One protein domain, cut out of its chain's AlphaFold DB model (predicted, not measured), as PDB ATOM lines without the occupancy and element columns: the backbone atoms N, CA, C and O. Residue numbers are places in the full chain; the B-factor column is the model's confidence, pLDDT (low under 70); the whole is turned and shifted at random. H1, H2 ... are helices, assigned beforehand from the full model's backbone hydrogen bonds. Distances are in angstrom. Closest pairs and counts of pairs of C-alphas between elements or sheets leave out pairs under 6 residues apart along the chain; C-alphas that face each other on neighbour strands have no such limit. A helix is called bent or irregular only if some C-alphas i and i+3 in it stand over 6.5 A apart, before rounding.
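This is residues 141 to 205 and 212 to 224 of the 308 residues of an uncharacterized protein of Tetracentron sinense (UniProt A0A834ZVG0). One long helix, H3, bent near residue 179, makes the beam of a loose and elongated model, and short helices are set along it with few contacts. H1 crosses it at the bend, H2 runs back beside its first arm H3a, H5 packs across its second arm H3b away from H1, and H4 is a short turn at the far end, while residues 159 to 169, the link from H2 and the first residues of H3, 167 to 169, stick out at the other end. The printed part has 78 residues with five named helices, in the order H1, H2, H3, H4, H5, and no named strand; the class is all helix. The whole is loose, with a radius of gyration of the C-alphas of 16.2 A, and the C-alphas span 51 by 33 by 20 A.

H1 is residues 141 to 147, 10.4 A long, beginning at C-alpha 141 (-29.826, 22.578, 45.506). H2 is residues 151 to 158, 12.6 A; it is neither bent nor irregular, but only just: C-alphas 152 and 155 are 6.4 A apart. H3, residues 167 to 197, was assigned as one helix by its hydrogen bonds but is bent, with C-alphas 178 and 181 at 7.1 A. Its arms are H3a, residues 167 to 178, 16.7 A, and H3b, residues 181 to 197, 24.3 A, ending at C-alpha 197 (-21.011, -3.513, 40.627). H4 is residues 200 to 203, 5.3 A, and H5 is residues 214 to 221, 10.6 A, ending at C-alpha 221 (-44.823, 2.307, 29.145).

H1 touches H3b through residues 181 to 182 of that arm alone, the closest C-alphas being those of Ile 143 and Phe 182, 5.5 A, and is only just about perpendicular to it at 73 degrees. H1 only just touches H3a, at residue 178 alone, with 3 pairs of C-alphas within 8 A; the closest are those of Thr 147 and Arg 178, 6.3 A. H1 and H2 meet only through their link. H2 is close to H3a but not clearly touching, the closest C-alphas being those of Gly 154 and Phe 177, 7.2 A; the two run opposite ways at 37 degrees, only just a steep tilt. H3a and H3b stand at a steep tilt of 42 degrees. H4 is close to H3b but not clearly touching, with C-alphas of Gln 195 and Ala 201 closest at 5.4 A. H5 touches H3b, at residues 184 to 191 of that arm alone, opposite ways at a steep tilt of 63 degrees; the closest C-alphas are those of Asp 184 and Ser 215, 5.4 A. H5 is apart from H1, H2, H3a and H4. Every O i to N i+4 pair is within hydrogen-bond range in H3a, H3b and H5; H1 has 2 of 3, H2 has 0 of 4 with 1 of 5 O i to N i+3 pairs, and H4 is too short for an i+4 pair.

The two C-alphas farthest apart are those of Gly 165 and Ala 202, 51.8 A. Residues 206 to 211 are not printed, and C-alphas 205 and 212 are 12.7 A apart across the cut. Of the links that are printed whole, H1 to H2 and H3 to H4 are tight and H2 to H3 is short. Residues 159 to 169, of which 167 to 169 belong to H3, and residues 219 to 224, of which 219 to 221 belong to H5, stand free. Mean pLDDT of the printed part is 75.5, and residues 144 to 165 and 200 to 205 are under 70.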
ATOM      1  N   PRO A 141     -30.246  21.701  46.605       81.44
ATOM      2  CA  PRO A 141     -29.826  22.578  45.506       81.44
ATOM      3  C   PRO A 141     -29.563  21.846  44.183       81.44
ATOM      4  O   PRO A 141     -29.693  22.431  43.107       81.44
ATOM      5  N   SER A 142     -29.224  20.554  44.246       80.50
ATOM      6  CA  SER A 142     -28.965  19.724  43.066       80.50
ATOM      7  C   SER A 142     -30.210  19.530  42.199       80.50
ATOM      8  O   SER A 142     -30.080  19.226  41.018       80.50
ATOM      9  N   ILE A 143     -31.414  19.695  42.757       79.31
ATOM     10  CA  ILE A 143     -32.664  19.581  41.998       79.31
ATOM     11  C   ILE A 143     -32.876  20.835  41.143       79.31
ATOM     12  O   ILE A 143     -33.138  20.725  39.945       79.31
ATOM     13  N   VAL A 144     -32.662  22.016  41.731       68.94
ATOM     14  CA  VAL A 144     -32.834  23.324  41.071       68.94
ATOM     15  C   VAL A 144     -31.867  23.495  39.891       68.94
ATOM     16  O   VAL A 144     -32.262  23.930  38.808       68.94
ATOM     17  N   GLN A 145     -30.612  23.059  40.051       65.12
ATOM     18  CA  GLN A 145     -29.591  23.152  38.997       65.12
ATOM     19  C   GLN A 145     -29.931  22.337  37.738       65.12
ATOM     20  O   GLN A 145     -29.523  22.695  36.635       65.12
ATOM     21  N   VAL A 146     -30.679  21.237  37.877       62.03
ATOM     22  CA  VAL A 146     -31.052  20.368  36.747       62.03
ATOM     23  C   VAL A 146     -32.291  20.909  36.015       62.03
ATOM     24  O   VAL A 146     -32.461  20.663  34.818       62.03
ATOM     25  N   THR A 147     -33.147  21.673  36.698       58.66
ATOM     26  CA  THR A 147     -34.400  22.202  36.136       58.66
ATOM     27  C   THR A 147     -34.231  23.436  35.246       58.66
ATOM     28  O   THR A 147     -34.972  23.570  34.267       58.66
ATOM     29  N   ASP A 148     -33.233  24.288  35.502       54.34
ATOM     30  CA  ASP A 148     -33.043  25.557  34.773       54.34
ATOM     31  C   ASP A 148     -32.773  25.374  33.267       54.34
ATOM     32  O   ASP A 148     -33.130  26.227  32.456       54.34
ATOM     33  N   GLY A 149     -32.236  24.224  32.846       53.00
ATOM     34  CA  GLY A 149     -31.986  23.923  31.430       53.00
ATOM     35  C   GLY A 149     -33.192  23.393  30.635       53.00
ATOM     36  O   GLY A 149     -33.115  23.294  29.409       53.00
ATOM     37  N   ARG A 150     -34.298  23.003  31.294       50.16
ATOM     38  CA  ARG A 150     -35.448  22.303  30.664       50.16
ATOM     39  C   ARG A 150     -36.819  22.938  30.924       50.16
ATOM     40  O   ARG A 150     -37.799  22.521  30.299       50.16
ATOM     41  N   SER A 151     -36.888  23.953  31.786       50.72
ATOM     42  CA  SER A 151     -38.127  24.585  32.264       50.72
ATOM     43  C   SER A 151     -39.067  25.090  31.145       50.72
ATOM     44  O   SER A 151     -40.288  25.064  31.276       50.72
ATOM     45  N   SER A 152     -38.531  25.438  29.969       48.28
ATOM     46  CA  SER A 152     -39.301  26.046  28.869       48.28
ATOM     47  C   SER A 152     -40.266  25.102  28.132       48.28
ATOM     48  O   SER A 152     -41.131  25.590  27.410       48.28
ATOM     49  N   LYS A 153     -40.138  23.770  28.254       47.97
ATOM     50  CA  LYS A 153     -40.965  22.814  27.478       47.97
ATOM     51  C   LYS A 153     -42.143  22.204  28.247       47.97
ATOM     52  O   LYS A 153     -43.127  21.841  27.612       47.97
ATOM     53  N   GLY A 154     -42.083  22.115  29.579       46.00
ATOM     54  CA  GLY A 154     -43.165  21.530  30.391       46.00
ATOM     55  C   GLY A 154     -44.371  22.441  30.576       46.00
ATOM     56  O   GLY A 154     -45.505  21.991  30.451       46.00
ATOM     57  N   SER A 155     -44.121  23.738  30.780       47.16
ATOM     58  CA  SER A 155     -45.169  24.755  30.950       47.16
ATOM     59  C   SER A 155     -46.073  24.900  29.709       47.16
ATOM     60  O   SER A 155     -47.243  25.255  29.821       47.16
ATOM     61  N   VAL A 156     -45.565  24.572  28.513       46.44
ATOM     62  CA  VAL A 156     -46.317  24.663  27.245       46.44
ATOM     63  C   VAL A 156     -47.193  23.429  26.997       46.44
ATOM     64  O   VAL A 156     -48.234  23.544  26.358       46.44
ATOM     65  N   ALA A 157     -46.812  22.255  27.513       50.91
ATOM     66  CA  ALA A 157     -47.573  21.020  27.313       50.91
ATOM     67  C   ALA A 157     -48.915  21.030  28.067       50.91
ATOM     68  O   ALA A 157     -49.891  20.485  27.561       50.91
ATOM     69  N   TYR A 158     -48.977  21.694  29.228       49.03
ATOM     70  CA  TYR A 158     -50.162  21.695  30.093       49.03
ATOM     71  C   TYR A 158     -51.156  22.830  29.833       49.03
ATOM     72  O   TYR A 158     -52.328  22.674  30.144       49.03
ATOM     73  N   LYS A 159     -50.751  23.925  29.170       49.28
ATOM     74  CA  LYS A 159     -51.704  24.945  28.679       49.28
ATOM     75  C   LYS A 159     -52.710  24.399  27.652       49.28
ATOM     76  O   LYS A 159     -53.654  25.098  27.312       49.28
ATOM     77  N   ASN A 160     -52.482  23.183  27.149       49.16
ATOM     78  CA  ASN A 160     -53.371  22.473  26.231       49.16
ATOM     79  C   ASN A 160     -54.181  21.352  26.905       49.16
ATOM     80  O   ASN A 160     -54.981  20.722  26.216       49.16
ATOM     81  N   LEU A 161     -53.966  21.058  28.197       51.44
ATOM     82  CA  LEU A 161     -54.921  20.237  28.934       51.44
ATOM     83  C   LEU A 161     -56.017  21.164  29.449       51.44
ATOM     84  O   LEU A 161     -55.749  22.104  30.192       51.44
ATOM     85  N   ASP A 162     -57.239  20.873  29.031       45.38
ATOM     86  CA  ASP A 162     -58.482  21.497  29.474       45.38
ATOM     87  C   ASP A 162     -58.779  21.109  30.941       45.38
ATOM     88  O   ASP A 162     -59.761  20.440  31.243       45.38
ATOM     89  N   VAL A 163     -57.860  21.427  31.865       51.91
ATOM     90  CA  VAL A 163     -58.040  21.290  33.323       51.91
ATOM     91  C   VAL A 163     -58.549  22.624  33.858       51.91
ATOM     92  O   VAL A 163     -57.933  23.269  34.705       51.91
ATOM     93  N   GLU A 164     -59.648  23.103  33.290       43.88
ATOM     94  CA  GLU A 164     -60.316  24.291  33.798       43.88
ATOM     95  C   GLU A 164     -61.026  23.909  35.109       43.88
ATOM     96  O   GLU A 164     -62.118  23.348  35.097       43.88
ATOM     97  N   GLY A 165     -60.367  24.148  36.254       56.53
ATOM     98  CA  GLY A 165     -61.012  24.087  37.575       56.53
ATOM     99  C   GLY A 165     -60.306  23.329  38.704       56.53
ATOM    100  O   GLY A 165     -60.855  23.321  39.802       56.53
ATOM    101  N   ASP A 166     -59.126  22.729  38.500       77.62
ATOM    102  CA  ASP A 166     -58.402  22.022  39.576       77.62
ATOM    103  C   ASP A 166     -57.005  22.618  39.830       77.62
ATOM    104  O   ASP A 166     -55.975  22.144  39.338       77.62
ATOM    105  N   GLU A 167     -56.979  23.710  40.601       83.56
ATOM    106  CA  GLU A 167     -55.745  24.391  41.024       83.56
ATOM    107  C   GLU A 167     -54.818  23.466  41.826       83.56
ATOM    108  O   GLU A 167     -53.592  23.571  41.726       83.56
ATOM    109  N   GLN A 168     -55.382  22.526  42.592       83.19
ATOM    110  CA  GLN A 168     -54.598  21.615  43.421       83.19
ATOM    111  C   GLN A 168     -53.892  20.561  42.572       83.19
ATOM    112  O   GLN A 168     -52.699  20.307  42.764       83.19
ATOM    113  N   TRP A 169     -54.574  20.012  41.565       87.50
ATOM    114  CA  TRP A 169     -53.940  19.127  40.592       87.50
ATOM    115  C   TRP A 169     -52.808  19.819  39.828       87.50
ATOM    116  O   TRP A 169     -51.755  19.217  39.600       87.50
ATOM    117  N   LEU A 170     -52.979  21.100  39.478       86.75
ATOM    118  CA  LEU A 170     -51.925  21.880  38.831       86.75
ATOM    119  C   LEU A 170     -50.673  21.979  39.714       86.75
ATOM    120  O   LEU A 170     -49.572  21.714  39.230       86.75
ATOM    121  N   ARG A 171     -50.828  22.284  41.010       88.75
ATOM    122  CA  ARG A 171     -49.699  22.349  41.956       88.75
ATOM    123  C   ARG A 171     -48.972  21.010  42.084       88.75
ATOM    124  O   ARG A 171     -47.742  20.976  42.021       88.75
ATOM    125  N   ILE A 172     -49.715  19.905  42.196       90.44
ATOM    126  CA  ILE A 172     -49.148  18.543  42.218       90.44
ATOM    127  C   ILE A 172     -48.340  18.279  40.939       90.44
ATOM    128  O   ILE A 172     -47.200  17.809  40.990       90.44
ATOM    129  N   TYR A 173     -48.912  18.598  39.778       89.31
ATOM    130  CA  TYR A 173     -48.259  18.380  38.494       89.31
ATOM    131  C   TYR A 173     -46.974  19.207  38.349       89.31
ATOM    132  O   TYR A 173     -45.934  18.668  37.959       89.31
ATOM    133  N   GLU A 174     -47.014  20.499  38.682       88.19
ATOM    134  CA  GLU A 174     -45.844  21.380  38.637       88.19
ATOM    135  C   GLU A 174     -44.721  20.869  39.544       88.19
ATOM    136  O   GLU A 174     -43.554  20.841  39.136       88.19
ATOM    137  N   MET A 175     -45.071  20.392  40.739       87.75
ATOM    138  CA  MET A 175     -44.132  19.783  41.673       87.75
ATOM    139  C   MET A 175     -43.446  18.549  41.073       87.75
ATOM    140  O   MET A 175     -42.213  18.470  41.015       87.75
ATOM    141  N   HIS A 176     -44.230  17.609  40.536       88.00
ATOM    142  CA  HIS A 176     -43.695  16.421  39.868       88.00
ATOM    143  C   HIS A 176     -42.826  16.772  38.661       88.00
ATOM    144  O   HIS A 176     -41.771  16.161  38.463       88.00
ATOM    145  N   PHE A 177     -43.233  17.766  37.873       87.62
ATOM    146  CA  PHE A 177     -42.477  18.223  36.716       87.62
ATOM    147  C   PHE A 177     -41.109  18.790  37.117       87.62
ATOM    148  O   PHE A 177     -40.101  18.457  36.489       87.62
ATOM    149  N   ARG A 178     -41.043  19.594  38.187       87.81
ATOM    150  CA  ARG A 178     -39.783  20.137  38.723       87.81
ATOM    151  C   ARG A 178     -38.844  19.029  39.206       87.81
ATOM    152  O   ARG A 178     -37.644  19.091  38.962       87.81
ATOM    153  N   ILE A 179     -39.367  17.988  39.847       89.56
ATOM    154  CA  ILE A 179     -38.542  16.893  40.386       89.56
ATOM    155  C   ILE A 179     -38.070  15.921  39.291       89.56
ATOM    156  O   ILE A 179     -36.989  15.335  39.411       89.56
ATOM    157  N   ALA A 180     -38.848  15.746  38.216       90.56
ATOM    158  CA  ALA A 180     -38.639  14.689  37.225       90.56
ATOM    159  C   ALA A 180     -37.205  14.613  36.655       90.56
ATOM    160  O   ALA A 180     -36.632  13.523  36.686       90.56
ATOM    161  N   PRO A 181     -36.551  15.714  36.220       90.81
ATOM    162  CA  PRO A 181     -35.190  15.639  35.688       90.81
ATOM    163  C   PRO A 181     -34.166  15.099  36.694       90.81
ATOM    164  O   PRO A 181     -33.295  14.308  36.332       90.81
ATOM    165  N   PHE A 182     -34.261  15.518  37.959       91.12
ATOM    166  CA  PHE A 182     -33.366  15.047  39.012       91.12
ATOM    167  C   PHE A 182     -33.639  13.584  39.363       91.12
ATOM    168  O   PHE A 182     -32.692  12.802  39.486       91.12
ATOM    169  N   ARG A 183     -34.919  13.207  39.487       91.88
ATOM    170  CA  ARG A 183     -35.352  11.826  39.731       91.88
ATOM    171  C   ARG A 183     -34.807  10.891  38.656       91.88
ATOM    172  O   ARG A 183     -34.126   9.928  38.991       91.88
ATOM    173  N   ASP A 184     -35.058  11.201  37.386       92.81
ATOM    174  CA  ASP A 184     -34.680  10.348  36.257       92.81
ATOM    175  C   ASP A 184     -33.155  10.180  36.192       92.81
ATOM    176  O   ASP A 184     -32.647   9.059  36.188       92.81
ATOM    177  N   ASN A 185     -32.404  11.285  36.288       91.88
ATOM    178  CA  ASN A 185     -30.939  11.249  36.314       91.88
ATOM    179  C   ASN A 185     -30.388  10.423  37.489       91.88
ATOM    180  O   ASN A 185     -29.392   9.709  37.334       91.88
ATOM    181  N   SER A 186     -31.007  10.537  38.667       91.94
ATOM    182  CA  SER A 186     -30.584   9.825  39.875       91.94
ATOM    183  C   SER A 186     -30.857   8.327  39.768       91.94
ATOM    184  O   SER A 186     -29.949   7.531  40.016       91.94
ATOM    185  N   ILE A 187     -32.062   7.940  39.340       92.38
ATOM    186  CA  ILE A 187     -32.448   6.537  39.140       92.38
ATOM    187  C   ILE A 187     -31.539   5.887  38.095       92.38
ATOM    188  O   ILE A 187     -30.940   4.847  38.365       92.38
ATOM    189  N   ASP A 188     -31.330   6.533  36.949       92.38
ATOM    190  CA  ASP A 188     -30.503   5.981  35.872       92.38
ATOM    191  C   ASP A 188     -29.023   5.888  36.266       92.38
ATOM    192  O   ASP A 188     -28.289   4.990  35.838       92.38
ATOM    193  N   LYS A 189     -28.534   6.817  37.097       91.75
ATOM    194  CA  LYS A 189     -27.187   6.738  37.679       91.75
ATOM    195  C   LYS A 189     -27.058   5.527  38.603       91.75
ATOM    196  O   LYS A 189     -26.078   4.788  38.485       91.75
ATOM    197  N   TRP A 190     -28.022   5.307  39.497       91.00
ATOM    198  CA  TRP A 190     -27.998   4.178  40.430       91.00
ATOM    199  C   TRP A 190     -28.216   2.834  39.739       91.00
ATOM    200  O   TRP A 190     -27.519   1.874  40.071       91.00
ATOM    201  N   GLN A 191     -29.064   2.773  38.713       89.50
ATOM    202  CA  GLN A 191     -29.180   1.615  37.830       89.50
ATOM    203  C   GLN A 191     -27.820   1.269  37.217       89.50
ATOM    204  O   GLN A 191     -27.343   0.143  37.367       89.50
ATOM    205  N   ARG A 192     -27.164   2.231  36.549       87.50
ATOM    206  CA  ARG A 192     -25.854   2.008  35.912       87.50
ATOM    207  C   ARG A 192     -24.803   1.553  36.918       87.50
ATOM    208  O   ARG A 192     -24.078   0.601  36.648       87.50
ATOM    209  N   LYS A 193     -24.745   2.194  38.089       87.81
ATOM    210  CA  LYS A 193     -23.809   1.817  39.155       87.81
ATOM    211  C   LYS A 193     -24.050   0.380  39.623       87.81
ATOM    212  O   LYS A 193     -23.106  -0.398  39.682       87.81
ATOM    213  N   THR A 194     -25.303   0.008  39.868       86.38
ATOM    214  CA  THR A 194     -25.683  -1.348  40.295       86.38
ATOM    215  C   THR A 194     -25.316  -2.394  39.242       86.38
ATOM    216  O   THR A 194     -24.743  -3.426  39.577       86.38
ATOM    217  N   GLN A 195     -25.564  -2.114  37.959       82.88
ATOM    218  CA  GLN A 195     -25.197  -3.014  36.858       82.88
ATOM    219  C   GLN A 195     -23.682  -3.241  36.743       82.88
ATOM    220  O   GLN A 195     -23.253  -4.347  36.412       82.88
ATOM    221  N   VAL A 196     -22.877  -2.203  36.993       82.75
ATOM    222  CA  VAL A 196     -21.410  -2.308  36.992       82.75
ATOM    223  C   VAL A 196     -20.937  -3.130  38.188       82.75
ATOM    224  O   VAL A 196     -20.182  -4.079  38.004       82.75
ATOM    225  N   THR A 197     -21.426  -2.826  39.393       83.88
ATOM    226  CA  THR A 197     -21.011  -3.513  40.627       83.88
ATOM    227  C   THR A 197     -21.390  -4.996  40.638       83.88
ATOM    228  O   THR A 197     -20.623  -5.823  41.118       83.88
ATOM    229  N   THR A 198     -22.550  -5.357  40.087       80.56
ATOM    230  CA  THR A 198     -23.043  -6.751  40.051       80.56
ATOM    231  C   THR A 198     -22.471  -7.578  38.893       80.56
ATOM    232  O   THR A 198     -22.810  -8.750  38.750       80.56
ATOM    233  N   GLY A 199     -21.639  -6.989  38.025       70.56
ATOM    234  CA  GLY A 199     -21.101  -7.662  36.835       70.56
ATOM    235  C   GLY A 199     -22.129  -7.900  35.717       70.56
ATOM    236  O   GLY A 199     -21.779  -8.408  34.651       70.56
ATOM    237  N   MET A 200     -23.387  -7.479  35.900       65.44
ATOM    238  CA  MET A 200     -24.454  -7.609  34.900       65.44
ATOM    239  C   MET A 200     -24.176  -6.816  33.616       65.44
ATOM    240  O   MET A 200     -24.698  -7.156  32.553       65.44
ATOM    241  N   ALA A 201     -23.303  -5.805  33.674       60.41
ATOM    242  CA  ALA A 201     -22.825  -5.080  32.499       60.41
ATOM    243  C   ALA A 201     -22.153  -5.992  31.447       60.41
ATOM    244  O   ALA A 201     -22.238  -5.694  30.257       60.41
ATOM    245  N   ALA A 202     -21.557  -7.124  31.847       58.97
ATOM    246  CA  ALA A 202     -20.937  -8.092  30.932       58.97
ATOM    247  C   ALA A 202     -21.954  -9.014  30.221       58.97
ATOM    248  O   ALA A 202     -21.636  -9.621  29.200       58.97
ATOM    249  N   ILE A 203     -23.194  -9.098  30.720       60.28
ATOM    250  CA  ILE A 203     -24.272  -9.969  30.204       60.28
ATOM    251  C   ILE A 203     -25.133  -9.233  29.142       60.28
ATOM    252  O   ILE A 203     -25.963  -9.838  28.459       60.28
ATOM    253  N   LYS A 204     -24.885  -7.929  28.926       54.41
ATOM    254  CA  LYS A 204     -25.657  -6.986  28.080       54.41
ATOM    255  C   LYS A 204     -25.837  -7.346  26.598       54.41
ATOM    256  O   LYS A 204     -26.635  -6.706  25.913       54.41
ATOM    257  N   GLY A 205     -25.146  -8.358  26.081       55.00
ATOM    258  CA  GLY A 205     -25.173  -8.698  24.655       55.00
ATOM    259  C   GLY A 205     -26.499  -9.261  24.116       55.00
ATOM    260  O   GLY A 205     -26.622  -9.385  22.902       55.00
ATOM    261  N   GLN A 212     -31.532  -0.064  28.056       82.38
ATOM    262  CA  GLN A 212     -32.231   1.208  28.230       82.38
ATOM    263  C   GLN A 212     -32.228   1.662  29.690       82.38
ATOM    264  O   GLN A 212     -32.226   0.849  30.624       82.38
ATOM    265  N   ASN A 213     -32.250   2.976  29.878       88.69
ATOM    266  CA  ASN A 213     -32.436   3.585  31.187       88.69
ATOM    267  C   ASN A 213     -33.831   3.243  31.738       88.69
ATOM    268  O   ASN A 213     -34.791   3.129  30.973       88.69
ATOM    269  N   ILE A 214     -33.957   3.062  33.054       90.00
ATOM    270  CA  ILE A 214     -35.249   2.787  33.706       90.00
ATOM    271  C   ILE A 214     -36.227   3.927  33.417       90.00
ATOM    272  O   ILE A 214     -37.386   3.662  33.103       90.00
ATOM    273  N   SER A 215     -35.758   5.179  33.447       91.88
ATOM    274  CA  SER A 215     -36.580   6.349  33.116       91.88
ATOM    275  C   SER A 215     -37.216   6.247  31.721       91.88
ATOM    276  O   SER A 215     -38.407   6.509  31.557       91.88
ATOM    277  N   GLU A 216     -36.460   5.789  30.721       91.06
ATOM    278  CA  GLU A 216     -36.930   5.603  29.344       91.06
ATOM    279  C   GLU A 216     -37.922   4.445  29.223       91.06
ATOM    280  O   GLU A 216     -38.904   4.557  28.489       91.06
ATOM    281  N   GLN A 217     -37.693   3.349  29.952       90.25
ATOM    282  CA  GLN A 217     -38.610   2.207  29.988       90.25
ATOM    283  C   GLN A 217     -39.957   2.605  30.594       90.25
ATOM    284  O   GLN A 217     -41.005   2.319  30.010       90.25
ATOM    285  N   VAL A 218     -39.931   3.328  31.718       90.56
ATOM    286  CA  VAL A 218     -41.136   3.876  32.351       90.56
ATOM    287  C   VAL A 218     -41.824   4.852  31.401       90.56
ATOM    288  O   VAL A 218     -43.015   4.708  31.146       90.56
ATOM    289  N   ALA A 219     -41.093   5.793  30.799       90.75
ATOM    290  CA  ALA A 219     -41.667   6.752  29.856       90.75
ATOM    291  C   ALA A 219     -42.297   6.074  28.629       90.75
ATOM    292  O   ALA A 219     -43.331   6.528  28.149       90.75
ATOM    293  N   ALA A 220     -41.700   4.993  28.116       90.62
ATOM    294  CA  ALA A 220     -42.257   4.222  27.009       90.62
ATOM    295  C   ALA A 220     -43.558   3.512  27.405       90.62
ATOM    296  O   ALA A 220     -44.512   3.545  26.631       90.62
ATOM    297  N   TYR A 221     -43.611   2.925  28.605       88.88
ATOM    298  CA  TYR A 221     -44.823   2.307  29.145       88.88
ATOM    299  C   TYR A 221     -45.937   3.337  29.379       88.88
ATOM    300  O   TYR A 221     -47.078   3.128  28.978       88.88
ATOM    301  N   MET A 222     -45.587   4.501  29.931       89.62
ATOM    302  CA  MET A 222     -46.520   5.596  30.220       89.62
ATOM    303  C   MET A 222     -47.072   6.302  28.969       89.62
ATOM    304  O   MET A 222     -47.928   7.169  29.105       89.62
ATOM    305  N   ARG A 223     -46.629   5.949  27.749       90.44
ATOM    306  CA  ARG A 223     -47.266   6.436  26.506       90.44
ATOM    307  C   ARG A 223     -48.672   5.877  26.313       90.44
ATOM    308  O   ARG A 223     -49.486   6.539  25.681       90.44
ATOM    309  N   ASP A 224     -48.929   4.678  26.826       91.88
ATOM    310  CA  ASP A 224     -50.249   4.051  26.825       91.88
ATOM    311  C   ASP A 224     -50.469   3.295  28.149       91.88
ATOM    312  O   ASP A 224     -50.299   2.073  28.221       91.88
TER     313      ASP A 224